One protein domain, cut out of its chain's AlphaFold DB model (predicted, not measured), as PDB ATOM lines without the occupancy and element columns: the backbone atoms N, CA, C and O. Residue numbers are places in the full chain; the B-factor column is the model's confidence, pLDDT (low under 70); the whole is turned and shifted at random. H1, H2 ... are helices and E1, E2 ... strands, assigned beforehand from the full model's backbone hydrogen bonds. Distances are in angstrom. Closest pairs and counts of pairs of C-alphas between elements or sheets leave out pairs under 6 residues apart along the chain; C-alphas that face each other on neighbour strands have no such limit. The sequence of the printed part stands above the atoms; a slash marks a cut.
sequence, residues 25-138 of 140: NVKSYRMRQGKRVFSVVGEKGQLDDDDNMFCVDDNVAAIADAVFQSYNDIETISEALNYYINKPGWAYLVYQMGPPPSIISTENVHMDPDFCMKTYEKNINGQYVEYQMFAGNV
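Overview. This is residues 25 to 138 of the 140 residues of an uncharacterized protein of Ancylostoma ceylanicum (UniProt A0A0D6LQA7). A four-stranded sheet, E3 E2 E1 E5, stands as a separate wall across a gap from a smaller twisted sheet, E4 E7 E6, whose far face is covered by the two helices H1 and H2. The order through the domain is thus helices, small sheet, wall, and the two sheets are only loosely joined, chiefly by the links between them. The printed part has 114 residues with two named helices and seven named strands, in the order E1 E2 E3 H1 H2 E4 E5 E6 E7; both sheets are antiparallel and the class is mixed, helices and strands. The whole is compact, with a radius of gyration of the C-alphas of 14.1 A, and flat, spanning 39 by 35 by 18 A.

Along the chain. The larger sheet holds E1, residues 25 to 30, from C-alpha 25 at (27.757, 53.233, -44.064); E2, residues 36 to 42, 19.5 A long; E3, residues 45 to 47; and E5, residues 102 to 109, 19.8 A long. The smaller sheet holds E4, residues 90 to 96, 20.0 A; E6, residues 115 to 124, 28.2 A; and E7, residues 127 to 137, 32.7 A, ending at C-alpha 137 at (13.267, 42.440, -39.948). H1 is residues 58 to 70, 18.3 A, and H2 is residues 74 to 84, 14.5 A.

Arrangement. E1, E2 and E3 form a meander, each strand the antiparallel neighbour of the one before. N 39 and O 27 are 2.9 A apart between E2 and E1, N 47 and O 40 2.8 A between E3 and E2, and N 28 and O 104 2.9 A between E1 and E5. E5 and E6 have 1 pair of C-alphas within 8 A, Val 109 and Phe 115 at 7.7 A. In the twisted smaller sheet, N 93 and O 134 of E4 and E7 are 2.8 A apart, and N 120 and O 131 of the hairpin E6 and E7 2.9 A. Residues 54 to 55 pair antiparallel with residues 116 to 117 of E6. H1 and H2 are on the same face of this sheet, in two layers with it, helices on one face. H2 is over E4 at a height over the sheet of 8.3 A, along the strands at 1 degrees to E4 on the local plane; its closest C-alphas to E4 are Asn 82 and Tyr 92, 6.1 A. H1 is over E7 at a height over the sheet of 8.8 A, only just slantwise to the strands at 31 degrees to E7 on the local plane. H1 touches H2 with residues 63 to 68 alone, opposite ways at a steep tilt of 46 degrees; the closest C-alphas are Val 67 and Ile 77, 6.3 A. In H1 and H2 every O i to N i+4 pair is within hydrogen-bond range.

Size, cuts and confidence. The C-alphas farthest apart are those of Lys 44 and Asn 125, 43.3 A. The printed part has no cut and no long link. The mean pLDDT of the printed part is 71.6; residues 25 to 53, 83 to 87 and 99 to 112 are under 70.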
ATOM      1  N   ASN A  25      27.800  53.259 -42.606       53.31
ATOM      2  CA  ASN A  25      27.757  53.233 -44.064       53.31
ATOM      3  C   ASN A  25      28.524  52.000 -44.539       53.31
ATOM      4  O   ASN A  25      29.728  51.897 -44.311       53.31
ATOM      5  N   VAL A  26      27.831  51.063 -45.180       54.91
ATOM      6  CA  VAL A  26      28.413  49.805 -45.640       54.91
ATOM      7  C   VAL A  26      28.591  49.873 -47.153       54.91
ATOM      8  O   VAL A  26      27.626  49.951 -47.917       54.91
ATOM      9  N   LYS A  27      29.846  49.839 -47.600       57.19
ATOM     10  CA  LYS A  27      30.212  49.841 -49.020       57.19
ATOM     11  C   LYS A  27      30.817  48.496 -49.383       57.19
ATOM     12  O   LYS A  27      31.836  48.116 -48.816       57.19
ATOM     13  N   SER A  28      30.231  47.821 -50.367       48.09
ATOM     14  CA  SER A  28      30.750  46.584 -50.952       48.09
ATOM     15  C   SER A  28      30.994  46.803 -52.444       48.09
ATOM     16  O   SER A  28      30.067  47.035 -53.221       48.09
ATOM     17  N   TYR A  29      32.253  46.795 -52.882       55.03
ATOM     18  CA  TYR A  29      32.571  46.978 -54.296       55.03
ATOM     19  C   TYR A  29      33.721  46.114 -54.780       55.03
ATOM     20  O   TYR A  29      34.655  45.789 -54.054       55.03
ATOM     21  N   ARG A  30      33.681  45.784 -56.069       42.84
ATOM     22  CA  ARG A  30      34.722  45.017 -56.748       42.84
ATOM     23  C   ARG A  30      35.377  45.871 -57.823       42.84
ATOM     24  O   ARG A  30      34.726  46.281 -58.783       42.84
ATOM     25  N   MET A  31      36.670  46.156 -57.663       48.97
ATOM     26  CA  MET A  31      37.451  46.960 -58.615       48.97
ATOM     27  C   MET A  31      37.970  46.108 -59.783       48.97
ATOM     28  O   MET A  31      37.923  44.881 -59.747       48.97
ATOM     29  N   ARG A  32      38.510  46.748 -60.833       44.09
ATOM     30  CA  ARG A  32      39.014  46.080 -62.059       44.09
ATOM     31  C   ARG A  32      40.037  44.960 -61.818       44.09
ATOM     32  O   ARG A  32      40.189  44.104 -62.678       44.09
ATOM     33  N   GLN A  33      40.726  44.961 -60.679       52.31
ATOM     34  CA  GLN A  33      41.693  43.924 -60.294       52.31
ATOM     35  C   GLN A  33      41.040  42.702 -59.623       52.31
ATOM     36  O   GLN A  33      41.736  41.819 -59.138       52.31
ATOM     37  N   GLY A  34      39.707  42.640 -59.562       50.31
ATOM     38  CA  GLY A  34      38.960  41.502 -59.033       50.31
ATOM     39  C   GLY A  34      38.923  41.411 -57.507       50.31
ATOM     40  O   GLY A  34      38.028  40.739 -57.003       50.31
ATOM     41  N   LYS A  35      39.815  42.108 -56.787       50.72
ATOM     42  CA  LYS A  35      39.782  42.210 -55.323       50.72
ATOM     43  C   LYS A  35      38.548  42.997 -54.883       50.72
ATOM     44  O   LYS A  35      38.296  44.110 -55.365       50.72
ATOM     45  N   ARG A  36      37.782  42.387 -53.987       57.00
ATOM     46  CA  ARG A  36      36.648  43.014 -53.327       57.00
ATOM     47  C   ARG A  36      37.138  43.937 -52.219       57.00
ATOM     48  O   ARG A  36      38.098  43.617 -51.523       57.00
ATOM     49  N   VAL A  37      36.499  45.090 -52.102       56.72
ATOM     50  CA  VAL A  37      36.677  46.021 -50.999       56.72
ATOM     51  C   VAL A  37      35.341  46.121 -50.294       56.72
ATOM     52  O   VAL A  37      34.339  46.526 -50.888       56.72
ATOM     53  N   PHE A  38      35.357  45.724 -49.035       58.44
ATOM     54  CA  PHE A  38      34.258  45.883 -48.114       58.44
ATOM     55  C   PHE A  38      34.699  46.890 -47.054       58.44
ATOM     56  O   PHE A  38      35.815  46.808 -46.544       58.44
ATOM     57  N   SER A  39      33.888  47.913 -46.807       56.88
ATOM     58  CA  SER A  39      34.185  48.897 -45.773       56.88
ATOM     59  C   SER A  39      32.915  49.285 -45.048       56.88
ATOM     60  O   SER A  39      31.972  49.779 -45.677       56.88
ATOM     61  N   VAL A  40      32.935  49.138 -43.733       54.50
ATOM     62  CA  VAL A  40      31.921  49.684 -42.842       54.50
ATOM     63  C   VAL A  40      32.483  50.964 -42.241       54.50
ATOM     64  O   VAL A  40      33.540  50.961 -41.620       54.50
ATOM     65  N   VAL A  41      31.818  52.092 -42.461       56.28
ATOM     66  CA  VAL A  41      32.227  53.390 -41.915       56.28
ATOM     67  C   VAL A  41      31.222  53.785 -40.850       56.28
ATOM     68  O   VAL A  41      30.080  54.097 -41.180       56.28
ATOM     69  N   GLY A  42      31.639  53.765 -39.587       53.59
ATOM     70  CA  GLY A  42      30.868  54.343 -38.493       53.59
ATOM     71  C   GLY A  42      31.230  55.798 -38.235       53.59
ATOM     72  O   GLY A  42      32.166  56.345 -38.819       53.59
ATOM     73  N   GLU A  43      30.524  56.418 -37.294       46.31
ATOM     74  CA  GLU A  43      30.727  57.817 -36.889       46.31
ATOM     75  C   GLU A  43      32.169  58.107 -36.408       46.31
ATOM     76  O   GLU A  43      32.645  59.237 -36.490       46.31
ATOM     77  N   LYS A  44      32.899  57.068 -35.967       44.69
ATOM     78  CA  LYS A  44      34.297  57.129 -35.495       44.69
ATOM     79  C   LYS A  44      35.349  56.672 -36.519       44.69
ATOM     80  O   LYS A  44      36.527  56.618 -36.174       44.69
ATOM     81  N   GLY A  45      34.962  56.366 -37.761       47.59
ATOM     82  CA  GLY A  45      35.877  55.944 -38.829       47.59
ATOM     83  C   GLY A  45      35.581  54.555 -39.398       47.59
ATOM     84  O   GLY A  45      34.528  53.971 -39.145       47.59
ATOM     85  N   GLN A  46      36.506  54.051 -40.220       48.75
ATOM     86  CA  GLN A  46      36.398  52.736 -40.853       48.75
ATOM     87  C   GLN A  46      36.558  51.636 -39.797       48.75
ATOM     88  O   GLN A  46      37.584  51.576 -39.119       48.75
ATOM     89  N   LEU A  47      35.536  50.798 -39.648       53.00
ATOM     90  CA  LEU A  47      35.624  49.549 -38.906       53.00
ATOM     91  C   LEU A  47      36.291  48.529 -39.835       53.00
ATOM     92  O   LEU A  47      35.897  48.392 -40.996       53.00
ATOM     93  N   ASP A  48      37.363  47.913 -39.345       48.72
ATOM     94  CA  ASP A  48      38.080  46.857 -40.059       48.72
ATOM     95  C   ASP A  48      37.164  45.634 -40.127       48.72
ATOM     96  O   ASP A  48      36.617  45.229 -39.102       48.72
ATOM     97  N   ASP A  49      36.929  45.104 -41.325       52.50
ATOM     98  CA  ASP A  49      35.890  44.093 -41.526       52.50
ATOM     99  C   ASP A  49      36.349  43.082 -42.587       52.50
ATOM    100  O   ASP A  49      36.013  43.165 -43.772       52.50
ATOM    101  N   ASP A  50      37.212  42.160 -42.148       50.31
ATOM    102  CA  ASP A  50      37.802  41.100 -42.977       50.31
ATOM    103  C   ASP A  50      36.767  40.033 -43.395       50.31
ATOM    104  O   ASP A  50      36.963  39.340 -44.397       50.31
ATOM    105  N   ASP A  51      35.624  39.940 -42.705       56.16
ATOM    106  CA  ASP A  51      34.734  38.779 -42.821       56.16
ATOM    107  C   ASP A  51      33.501  38.977 -43.707       56.16
ATOM    108  O   ASP A  51      32.735  38.031 -43.904       56.16
ATOM    109  N   ASN A  52      33.322  40.144 -44.349       59.16
ATOM    110  CA  ASN A  52      32.279  40.350 -45.373       59.16
ATOM    111  C   ASN A  52      30.844  39.979 -44.907       59.16
ATOM    112  O   ASN A  52      29.945  39.768 -45.737       59.16
ATOM    113  N   MET A  53      30.635  39.873 -43.592       66.00
ATOM    114  CA  MET A  53      29.449  39.325 -42.954       66.00
ATOM    115  C   MET A  53      29.028  40.252 -41.830       66.00
ATOM    116  O   MET A  53      29.744  40.486 -40.867       66.00
ATOM    117  N   PHE A  54      27.809  40.738 -41.953       72.94
ATOM    118  CA  PHE A  54      27.218  41.674 -41.030       72.94
ATOM    119  C   PHE A  54      25.849  41.122 -40.644       72.94
ATOM    120  O   PHE A  54      24.824  41.596 -41.114       72.94
ATOM    121  N   CYS A  55      25.845  40.019 -39.894       72.50
ATOM    122  CA  CYS A  55      24.645  39.282 -39.493       72.50
ATOM    123  C   CYS A  55      24.791  38.835 -38.042       72.50
ATOM    124  O   CYS A  55      25.619  37.976 -37.757       72.50
ATOM    125  N   VAL A  56      23.988  39.409 -37.144       74.62
ATOM    126  CA  VAL A  56      23.990  39.059 -35.711       74.62
ATOM    127  C   VAL A  56      22.956  37.970 -35.388       74.62
ATOM    128  O   VAL A  56      23.111  37.241 -34.415       74.62
ATOM    129  N   ASP A  57      21.899  37.828 -36.199       78.25
ATOM    130  CA  ASP A  57      20.900  36.762 -36.036       78.25
ATOM    131  C   ASP A  57      21.386  35.450 -36.681       78.25
ATOM    132  O   ASP A  57      21.308  35.260 -37.900       78.25
ATOM    133  N   ASP A  58      21.860  34.528 -35.839       81.19
ATOM    134  CA  ASP A  58      22.386  33.218 -36.250       81.19
ATOM    135  C   ASP A  58      21.379  32.378 -37.046       81.19
ATOM    136  O   ASP A  58      21.765  31.617 -37.935       81.19
ATOM    137  N   ASN A  59      20.076  32.512 -36.770       83.50
ATOM    138  CA  ASN A  59      19.063  31.741 -37.489       83.50
ATOM    139  C   ASN A  59      18.895  32.258 -38.917       83.50
ATOM    140  O   ASN A  59      18.784  31.464 -39.848       83.50
ATOM    141  N   VAL A  60      18.887  33.582 -39.095       83.19
ATOM    142  CA  VAL A  60      18.829  34.208 -40.426       83.19
ATOM    143  C   VAL A  60      20.081  33.850 -41.227       83.19
ATOM    144  O   VAL A  60      19.971  33.477 -42.397       83.19
ATOM    145  N   ALA A  61      21.255  33.876 -40.588       84.44
ATOM    146  CA  ALA A  61      22.505  33.453 -41.212       84.44
ATOM    147  C   ALA A  61      22.466  31.975 -41.646       84.44
ATOM    148  O   ALA A  61      22.765  31.677 -42.801       84.44
ATOM    149  N   ALA A  62      22.034  31.066 -40.765       86.19
ATOM    150  CA  ALA A  62      21.971  29.631 -41.052       86.19
ATOM    151  C   ALA A  62      20.940  29.276 -42.137       86.19
ATOM    152  O   ALA A  62      21.204  28.429 -42.993       86.19
ATOM    153  N   ILE A  63      19.776  29.937 -42.135       87.31
ATOM    154  CA  ILE A  63      18.763  29.790 -43.192       87.31
ATOM    155  C   ILE A  63      19.356  30.195 -44.539       87.31
ATOM    156  O   ILE A  63      19.240  29.453 -45.516       87.31
ATOM    157  N   ALA A  64      20.004  31.359 -44.590       87.50
ATOM    158  CA  ALA A  64      20.610  31.835 -45.817       87.50
ATOM    159  C   ALA A  64      21.721  30.882 -46.289       87.50
ATOM    160  O   ALA A  64      21.711  30.489 -47.454       87.50
ATOM    161  N   ASP A  65      22.589  30.405 -45.394       89.50
ATOM    162  CA  ASP A  65      23.619  29.416 -45.729       89.50
ATOM    163  C   ASP A  65      23.024  28.156 -46.368       89.50
ATOM    164  O   ASP A  65      23.491  27.716 -47.419       89.50
ATOM    165  N   ALA A  66      21.951  27.608 -45.794       89.44
ATOM    166  CA  ALA A  66      21.284  26.424 -46.329       89.44
ATOM    167  C   ALA A  66      20.680  26.666 -47.726       89.44
ATOM    168  O   ALA A  66      20.819  25.823 -48.620       89.44
ATOM    169  N   VAL A  67      20.046  27.823 -47.949       90.00
ATOM    170  CA  VAL A  67      19.489  28.184 -49.265       90.00
ATOM    171  C   VAL A  67      20.597  28.336 -50.301       90.00
ATOM    172  O   VAL A  67      20.524  27.737 -51.377       90.00
ATOM    173  N   PHE A  68      21.643  29.097 -49.978       90.94
ATOM    174  CA  PHE A  68      22.761  29.334 -50.890       90.94
ATOM    175  C   PHE A  68      23.624  28.088 -51.101       90.94
ATOM    176  O   PHE A  68      24.323  28.018 -52.105       90.94
ATOM    177  N   GLN A  69      23.560  27.074 -50.240       90.00
ATOM    178  CA  GLN A  69      24.125  25.752 -50.527       90.00
ATOM    179  C   GLN A  69      23.247  24.942 -51.491       90.00
ATOM    180  O   GLN A  69      23.775  24.238 -52.349       90.00
ATOM    181  N   SER A  70      21.925  25.073 -51.387       90.06
ATOM    182  CA  SER A  70      20.964  24.214 -52.096       90.06
ATOM    183  C   SER A  70      20.674  24.649 -53.534       90.06
ATOM    184  O   SER A  70      20.448  23.799 -54.393       90.06
ATOM    185  N   TYR A  71      20.694  25.955 -53.819       90.00
ATOM    186  CA  TYR A  71      20.234  26.503 -55.103       90.00
ATOM    187  C   TYR A  71      21.283  27.382 -55.771       90.00
ATOM    188  O   TYR A  71      22.044  28.071 -55.096       90.00
ATOM    189  N   ASN A  72      21.349  27.354 -57.103       89.38
ATOM    190  CA  ASN A  72      22.403  28.018 -57.879       89.38
ATOM    191  C   ASN A  72      21.912  29.237 -58.669       89.38
ATOM    192  O   ASN A  72      22.734  30.048 -59.073       89.38
ATOM    193  N   ASP A  73      20.616  29.373 -58.915       86.50
ATOM    194  CA  ASP A  73      20.033  30.486 -59.660       86.50
ATOM    195  C   ASP A  73      19.393  31.516 -58.721       86.50
ATOM    196  O   ASP A  73      18.889  31.187 -57.644       86.50
ATOM    197  N   ILE A  74      19.459  32.790 -59.116       86.06
ATOM    198  CA  ILE A  74      19.017  33.906 -58.275       86.06
ATOM    199  C   ILE A  74      17.507  33.866 -58.032       86.06
ATOM    200  O   ILE A  74      17.062  34.223 -56.940       86.06
ATOM    201  N   GLU A  75      16.729  33.418 -59.015       86.25
ATOM    202  CA  GLU A  75      15.278  33.317 -58.933       86.25
ATOM    203  C   GLU A  75      14.869  32.324 -57.841       86.25
ATOM    204  O   GLU A  75      14.171  32.713 -56.902       86.25
ATOM    205  N   THR A  76      15.389  31.094 -57.883       87.25
ATOM    206  CA  THR A  76      15.071  30.056 -56.890       87.25
ATOM    207  C   THR A  76      15.610  30.413 -55.510       87.25
ATOM    208  O   THR A  76      14.926  30.190 -54.514       87.25
ATOM    209  N   ILE A  77      16.799  31.022 -55.415       88.19
ATOM    210  CA  ILE A  77      17.331  31.524 -54.135       88.19
ATOM    211  C   ILE A  77      16.389  32.577 -53.536       88.19
ATOM    212  O   ILE A  77      16.050  32.515 -52.352       88.19
ATOM    213  N   SER A  78      15.957  33.546 -54.347       84.56
ATOM    214  CA  SER A  78      15.090  34.640 -53.896       84.56
ATOM    215  C   SER A  78      13.714  34.130 -53.477       84.56
ATOM    216  O   SER A  78      13.172  34.592 -52.470       84.56
ATOM    217  N   GLU A  79      13.165  33.166 -54.218       82.12
ATOM    218  CA  GLU A  79      11.893  32.515 -53.908       82.12
ATOM    219  C   GLU A  79      11.999  31.659 -52.635       82.12
ATOM    220  O   GLU A  79      11.159  31.767 -51.743       82.12
ATOM    221  N   ALA A  80      13.075  30.880 -52.484       83.75
ATOM    222  CA  ALA A  80      13.344  30.086 -51.286       83.75
ATOM    223  C   ALA A  80      13.412  30.944 -50.019       83.75
ATOM    224  O   ALA A  80      12.772  30.604 -49.021       83.75
ATOM    225  N   LEU A  81      14.121  32.075 -50.065       83.56
ATOM    226  CA  LEU A  81      14.246  32.978 -48.917       83.56
ATOM    227  C   LEU A  81      12.946  33.711 -48.590       83.56
ATOM    228  O   LEU A  81      12.589  33.815 -47.420       83.56
ATOM    229  N   ASN A  82      12.236  34.229 -49.597       73.94
ATOM    230  CA  ASN A  82      11.072  35.084 -49.353       73.94
ATOM    231  C   ASN A  82       9.758  34.311 -49.184       73.94
ATOM    232  O   ASN A  82       8.863  34.807 -48.498       73.94
ATOM    233  N   TYR A  83       9.634  33.121 -49.778       64.88
ATOM    234  CA  TYR A  83       8.368  32.388 -49.849       64.88
ATOM    235  C   TYR A  83       8.382  31.063 -49.077       64.88
ATOM    236  O   TYR A  83       7.431  30.781 -48.351       64.88
ATOM    237  N   TYR A  84       9.449  30.263 -49.184       57.47
ATOM    238  CA  TYR A  84       9.452  28.898 -48.634       57.47
ATOM    239  C   TYR A  84      10.078  28.771 -47.234       57.47
ATOM    240  O   TYR A  84       9.642  27.927 -46.456       57.47
ATOM    241  N   ILE A  85      11.092  29.580 -46.902       61.66
ATOM    242  CA  ILE A  85      11.913  29.426 -45.678       61.66
ATOM    243  C   ILE A  85      11.920  30.720 -44.837       61.66
ATOM    244  O   ILE A  85      12.631  30.846 -43.842       61.66
ATOM    245  N   ASN A  86      11.095  31.702 -45.202       62.06
ATOM    246  CA  ASN A  86      11.098  32.996 -44.540       62.06
ATOM    247  C   ASN A  86      10.772  32.871 -43.039       62.06
ATOM    248  O   ASN A  86       9.687  32.424 -42.656       62.06
ATOM    249  N   LYS A  87      11.689  33.322 -42.175       65.75
ATOM    250  CA  LYS A  87      11.390  33.575 -40.762       65.75
ATOM    251  C   LYS A  87      10.295  34.649 -40.717       65.75
ATOM    252  O   LYS A  87      10.539  35.757 -41.191       65.75
ATOM    253  N   PRO A  88       9.099  34.386 -40.155       70.50
ATOM    254  CA  PRO A  88       7.997  35.339 -40.206       70.50
ATOM    255  C   PRO A  88       8.425  36.727 -39.735       70.50
ATOM    256  O   PRO A  88       8.857  36.888 -38.588       70.50
ATOM    257  N   GLY A  89       8.263  37.723 -40.604       72.50
ATOM    258  CA  GLY A  89       8.678  39.094 -40.333       72.50
ATOM    259  C   GLY A  89      10.030  39.496 -40.901       72.50
ATOM    260  O   GLY A  89      10.436  40.607 -40.622       72.50
ATOM    261  N   TRP A  90      10.712  38.665 -41.688       79.44
ATOM    262  CA  TRP A  90      11.939  39.056 -42.384       79.44
ATOM    263  C   TRP A  90      11.690  39.249 -43.882       79.44
ATOM    264  O   TRP A  90      10.811  38.620 -44.472       79.44
ATOM    265  N   ALA A  91      12.434  40.158 -44.500       82.44
ATOM    266  CA  ALA A  91      12.434  40.378 -45.941       82.44
ATOM    267  C   ALA A  91      13.862  40.239 -46.463       82.44
ATOM    268  O   ALA A  91      14.785  40.778 -45.853       82.44
ATOM    269  N   TYR A  92      14.031  39.538 -47.586       84.50
ATOM    270  CA  TYR A  92      15.342  39.244 -48.165       84.50
ATOM    271  C   TYR A  92      15.478  39.868 -49.553       84.50
ATOM    272  O   TYR A  92      14.609  39.712 -50.412       84.50
ATOM    273  N   LEU A  93      16.612  40.519 -49.797       84.94
ATOM    274  CA  LEU A  93      17.046  41.003 -51.101       84.94
ATOM    275  C   LEU A  93      18.325  40.276 -51.495       84.94
ATOM    276  O   LEU A  93      19.290  40.245 -50.732       84.94
ATOM    277  N   VAL A  94      18.343  39.711 -52.698       85.56
ATOM    278  CA  VAL A  94      19.501  38.994 -53.235       85.56
ATOM    279  C   VAL A  94      19.897  39.607 -54.566       85.56
ATOM    280  O   VAL A  94      19.063  39.821 -55.442       85.56
ATOM    281  N   TYR A  95      21.190  39.866 -54.718       84.19
ATOM    282  CA  TYR A  95      21.795  40.371 -55.938       84.19
ATOM    283  C   TYR A  95      22.848  39.392 -56.424       84.19
ATOM    284  O   TYR A  95      23.745  39.030 -55.669       84.19
ATOM    285  N   GLN A  96      22.784  39.016 -57.697       85.62
ATOM    286  CA  GLN A  96      23.913  38.399 -58.382       85.62
ATOM    287  C   GLN A  96      24.825  39.508 -58.909       85.62
ATOM    288  O   GLN A  96      24.404  40.365 -59.691       85.62
ATOM    289  N   MET A  97      26.081  39.498 -58.480       81.12
ATOM    290  CA  MET A  97      27.058  40.511 -58.850       81.12
ATOM    291  C   MET A  97      27.449  40.373 -60.321       81.12
ATOM    292  O   MET A  97      27.775  39.292 -60.815       81.12
ATOM    293  N   GLY A  98      27.440  41.501 -61.030       72.88
ATOM    294  CA  GLY A  98      27.940  41.575 -62.398       72.88
ATOM    295  C   GLY A  98      29.473  41.503 -62.465       72.88
ATOM    296  O   GLY A  98      30.157  41.644 -61.448       72.88
ATOM    297  N   PRO A  99      30.050  41.345 -63.672       68.75
ATOM    298  CA  PRO A  99      31.495  41.411 -63.843       68.75
ATOM    299  C   PRO A  99      32.032  42.770 -63.360       68.75
ATOM    300  O   PRO A  99      31.371  43.790 -63.584       68.75
ATOM    301  N   PRO A 100      33.230  42.821 -62.751       61.12
ATOM    302  CA  PRO A 100      33.809  44.069 -62.270       61.12
ATOM    303  C   PRO A 100      33.910  45.152 -63.365       61.12
ATOM    304  O   PRO A 100      34.231  44.834 -64.515       61.12
ATOM    305  N   PRO A 101      33.727  46.442 -63.025       57.12
ATOM    306  CA  PRO A 101      33.392  46.951 -61.698       57.12
ATOM    307  C   PRO A 101      31.902  46.788 -61.363       57.12
ATOM    308  O   PRO A 101      31.038  47.126 -62.170       57.12
ATOM    309  N   SER A 102      31.611  46.312 -60.153       61.72
ATOM    310  CA  SER A 102      30.254  46.218 -59.603       61.72
ATOM    311  C   SER A 102      30.271  46.737 -58.167       61.72
ATOM    312  O   SER A 102      31.214  46.458 -57.423       61.72
ATOM    313  N   ILE A 103      29.287  47.564 -57.820       58.72
ATOM    314  CA  ILE A 103      29.203  48.277 -56.543       58.72
ATOM    315  C   ILE A 103      27.807  48.052 -55.983       58.72
ATOM    316  O   ILE A 103      26.824  48.335 -56.668       58.72
ATOM    317  N   ILE A 104      27.739  47.607 -54.735       65.69
ATOM    318  CA  ILE A 104      26.540  47.661 -53.910       65.69
ATOM    319  C   ILE A 104      26.882  48.486 -52.671       65.69
ATOM    320  O   ILE A 104      27.862  48.233 -51.974       65.69
ATOM    321  N   SER A 105      26.081  49.510 -52.410       58.66
ATOM    322  CA  SER A 105      26.260  50.387 -51.258       58.66
ATOM    323  C   SER A 105      24.960  50.435 -50.481       58.66
ATOM    324  O   SER A 105      23.894  50.604 -51.072       58.66
ATOM    325  N   THR A 106      25.058  50.329 -49.165       59.81
ATOM    326  CA  THR A 106      23.944  50.523 -48.238       59.81
ATOM    327  C   THR A 106      24.329  51.585 -47.221       59.81
ATOM    328  O   THR A 106      25.434  51.578 -46.680       59.81
ATOM    329  N   GLU A 107      23.432  52.531 -46.974       53.59
ATOM    330  CA  GLU A 107      23.664  53.655 -46.067       53.59
ATOM    331  C   GLU A 107      22.767  53.517 -44.836       53.59
ATOM    332  O   GLU A 107      21.665  52.982 -44.944       53.59
ATOM    333  N   ASN A 108      23.216  54.031 -43.687       53.66
ATOM    334  CA  ASN A 108      22.477  53.992 -42.414       53.66
ATOM    335  C   ASN A 108      22.154  52.572 -41.925       53.66
ATOM    336  O   ASN A 108      21.100  52.320 -41.349       53.66
ATOM    337  N   VAL A 109      23.065  51.639 -42.172       59.62
ATOM    338  CA  VAL A 109      23.004  50.297 -41.607       59.62
ATOM    339  C   VAL A 109      23.409  50.375 -40.134       59.62
ATOM    340  O   VAL A 109      24.292  51.147 -39.769       59.62
ATOM    341  N   HIS A 110      22.792  49.574 -39.280       60.12
ATOM    342  CA  HIS A 110      23.210  49.394 -37.894       60.12
ATOM    343  C   HIS A 110      23.518  47.913 -37.675       60.12
ATOM    344  O   HIS A 110      22.821  47.058 -38.218       60.12
ATOM    345  N   MET A 111      24.601  47.601 -36.948       63.75
ATOM    346  CA  MET A 111      24.915  46.211 -36.601       63.75
ATOM    347  C   MET A 111      24.003  45.818 -35.461       63.75
ATOM    348  O   MET A 111      24.321  46.040 -34.295       63.75
ATOM    349  N   ASP A 112      22.838  45.300 -35.807       65.88
ATOM    350  CA  ASP A 112      21.825  44.938 -34.839       65.88
ATOM    351  C   ASP A 112      21.136  43.622 -35.232       65.88
ATOM    352  O   ASP A 112      21.332  43.110 -36.339       65.88
ATOM    353  N   PRO A 113      20.371  43.016 -34.311       71.81
ATOM    354  CA  PRO A 113      19.688  41.752 -34.567       71.81
ATOM    355  C   PRO A 113      18.608  41.811 -35.657       71.81
ATOM    356  O   PRO A 113      18.087  40.759 -36.017       71.81
ATOM    357  N   ASP A 114      18.255  42.994 -36.166       76.94
ATOM    358  CA  ASP A 114      17.192  43.206 -37.149       76.94
ATOM    359  C   ASP A 114      17.724  43.399 -38.574       76.94
ATOM    360  O   ASP A 114      16.937  43.491 -39.522       76.94
ATOM    361  N   PHE A 115      19.045  43.403 -38.758       80.44
ATOM    362  CA  PHE A 115      19.683  43.485 -40.062       80.44
ATOM    363  C   PHE A 115      20.748  42.399 -40.244       80.44
ATOM    364  O   PHE A 115      21.564  42.110 -39.370       80.44
ATOM    365  N   CYS A 116      20.756  41.795 -41.429       78.56
ATOM    366  CA  CYS A 116      21.772  40.845 -41.840       78.56
ATOM    367  C   CYS A 116      22.209  41.125 -43.277       78.56
ATOM    368  O   CYS A 116      21.396  41.310 -44.175       78.56
ATOM    369  N   MET A 117      23.510  41.133 -43.517       83.31
ATOM    370  CA  MET A 117      24.096  41.194 -44.843       83.31
ATOM    371  C   MET A 117      25.218  40.168 -44.949       83.31
ATOM    372  O   MET A 117      26.105  40.097 -44.100       83.31
ATOM    373  N   LYS A 118      25.202  39.386 -46.028       83.12
ATOM    374  CA  LYS A 118      26.204  38.347 -46.266       83.12
ATOM    375  C   LYS A 118      26.499  38.188 -47.745       83.12
ATOM    376  O   LYS A 118      25.673  38.499 -48.603       83.12
ATOM    377  N   THR A 119      27.696  37.710 -48.040       83.44
ATOM    378  CA  THR A 119      28.135  37.402 -49.399       83.44
ATOM    379  C   THR A 119      28.318  35.913 -49.581       83.44
ATOM    380  O   THR A 119      28.813  35.233 -48.688       83.44
ATOM    381  N   TYR A 120      27.950  35.439 -50.766       85.12
ATOM    382  CA  TYR A 120      28.109  34.054 -51.168       85.12
ATOM    383  C   TYR A 120      28.862  33.967 -52.480       85.12
ATOM    384  O   TYR A 120      28.550  34.661 -53.445       85.12
ATOM    385  N   GLU A 121      29.825  33.063 -52.528       86.31
ATOM    386  CA  GLU A 121      30.626  32.791 -53.710       86.31
ATOM    387  C   GLU A 121      30.345  31.362 -54.160       86.31
ATOM    388  O   GLU A 121      30.384  30.425 -53.361       86.31
ATOM    389  N   LYS A 122      30.029  31.186 -55.443       83.81
ATOM    390  CA  LYS A 122      29.658  29.889 -56.007       83.81
ATOM    391  C   LYS A 122      30.423  29.626 -57.292       83.81
ATOM    392  O   LYS A 122      30.580  30.507 -58.133       83.81
ATOM    393  N   ASN A 123      30.858  28.382 -57.465       83.94
ATOM    394  CA  ASN A 123      31.334  27.886 -58.749       83.94
ATOM    395  C   ASN A 123      30.180  27.155 -59.444       83.94
ATOM    396  O   ASN A 123      29.765  26.085 -59.002       83.94
ATOM    397  N   ILE A 124      29.650  27.751 -60.508       84.31
ATOM    398  CA  ILE A 124      28.533  27.219 -61.286       84.31
ATOM    399  C   ILE A 124      29.060  26.947 -62.691       84.31
ATOM    400  O   ILE A 124      29.398  27.870 -63.429       84.31
ATOM    401  N   ASN A 125      29.158  25.670 -63.065       86.06
ATOM    402  CA  ASN A 125      29.644  25.239 -64.382       86.06
ATOM    403  C   ASN A 125      31.018  25.834 -64.764       86.06
ATOM    404  O   ASN A 125      31.246  26.208 -65.914       86.06
ATOM    405  N   GLY A 126      31.934  25.959 -63.797       81.81
ATOM    406  CA  GLY A 126      33.270  26.525 -64.012       81.81
ATOM    407  C   GLY A 126      33.312  28.054 -64.051       81.81
ATOM    408  O   GLY A 126      34.394  28.627 -64.173       81.81
ATOM    409  N   GLN A 127      32.163  28.724 -63.925       81.62
ATOM    410  CA  GLN A 127      32.085  30.168 -63.755       81.62
ATOM    411  C   GLN A 127      31.937  30.518 -62.283       81.62
ATOM    412  O   GLN A 127      31.116  29.955 -61.560       81.62
ATOM    413  N   TYR A 128      32.736  31.481 -61.852       82.44
ATOM    414  CA  TYR A 128      32.643  32.014 -60.509       82.44
ATOM    415  C   TYR A 128      31.591  33.120 -60.462       82.44
ATOM    416  O   TYR A 128      31.702  34.128 -61.166       82.44
ATOM    417  N   VAL A 129      30.579  32.910 -59.630       84.56
ATOM    418  CA  VAL A 129      29.449  33.810 -59.431       84.56
ATOM    419  C   VAL A 129      29.438  34.252 -57.978       84.56
ATOM    420  O   VAL A 129      29.632  33.452 -57.068       84.56
ATOM    421  N   GLU A 130      29.217  35.540 -57.767       83.50
ATOM    422  CA  GLU A 130      29.161  36.148 -56.444       83.50
ATOM    423  C   GLU A 130      27.757  36.706 -56.225       83.50
ATOM    424  O   GLU A 130      27.173  37.307 -57.130       83.50
ATOM    425  N   TYR A 131      27.223  36.510 -55.026       85.81
ATOM    426  CA  TYR A 131      25.932  37.022 -54.602       85.81
ATOM    427  C   TYR A 131      26.092  37.890 -53.361       85.81
ATOM    428  O   TYR A 131      26.833  37.544 -52.441       85.81
ATOM    429  N   GLN A 132      25.341  38.983 -53.310       85.25
ATOM    430  CA  GLN A 132      25.172  39.805 -52.121       85.25
ATOM    431  C   GLN A 132      23.735  39.656 -51.630       85.25
ATOM    432  O   GLN A 132      22.789  39.891 -52.383       85.25
ATOM    433  N   MET A 133      23.580  39.285 -50.366       86.12
ATOM    434  CA  MET A 133      22.290  39.174 -49.701       86.12
ATOM    435  C   MET A 133      22.169  40.241 -48.615       86.12
ATOM    436  O   MET A 133      23.137  40.514 -47.900       86.12
ATOM    437  N   PHE A 134      20.975  40.818 -48.521       85.56
ATOM    438  CA  PHE A 134      20.511  41.659 -47.427       85.56
ATOM    439  C   PHE A 134      19.226  41.063 -46.871       85.56
ATOM    440  O   PHE A 134      18.358  40.634 -47.630       85.56
ATOM    441  N   ALA A 135      19.082  41.086 -45.559       83.19
ATOM    442  CA  ALA A 135      17.898  40.678 -44.845       83.19
ATOM    443  C   ALA A 135      17.585  41.728 -43.781       83.19
ATOM    444  O   ALA A 135      18.480  42.193 -43.077       83.19
ATOM    445  N   GLY A 136      16.319  42.110 -43.683       82.31
ATOM    446  CA  GLY A 136      15.842  43.047 -42.675       82.31
ATOM    447  C   GLY A 136      14.579  42.528 -42.008       82.31
ATOM    448  O   GLY A 136      13.689  41.998 -42.682       82.31
ATOM    449  N   ASN A 137      14.486  42.695 -40.694       79.44
ATOM    450  CA  ASN A 137      13.267  42.440 -39.948       79.44
ATOM    451  C   ASN A 137      12.249  43.555 -40.255       79.44
ATOM    452  O   ASN A 137      12.457  44.728 -39.955       79.44
ATOM    453  N   VAL A 138      11.146  43.194 -40.905       75.06
ATOM    454  CA  VAL A 138      10.030  44.076 -41.279       75.06
ATOM    455  C   VAL A 138       8.933  44.137 -40.214       75.06
ATOM    456  O   VAL A 138       7.948  44.856 -40.397       75.06
TER     457      VAL A 138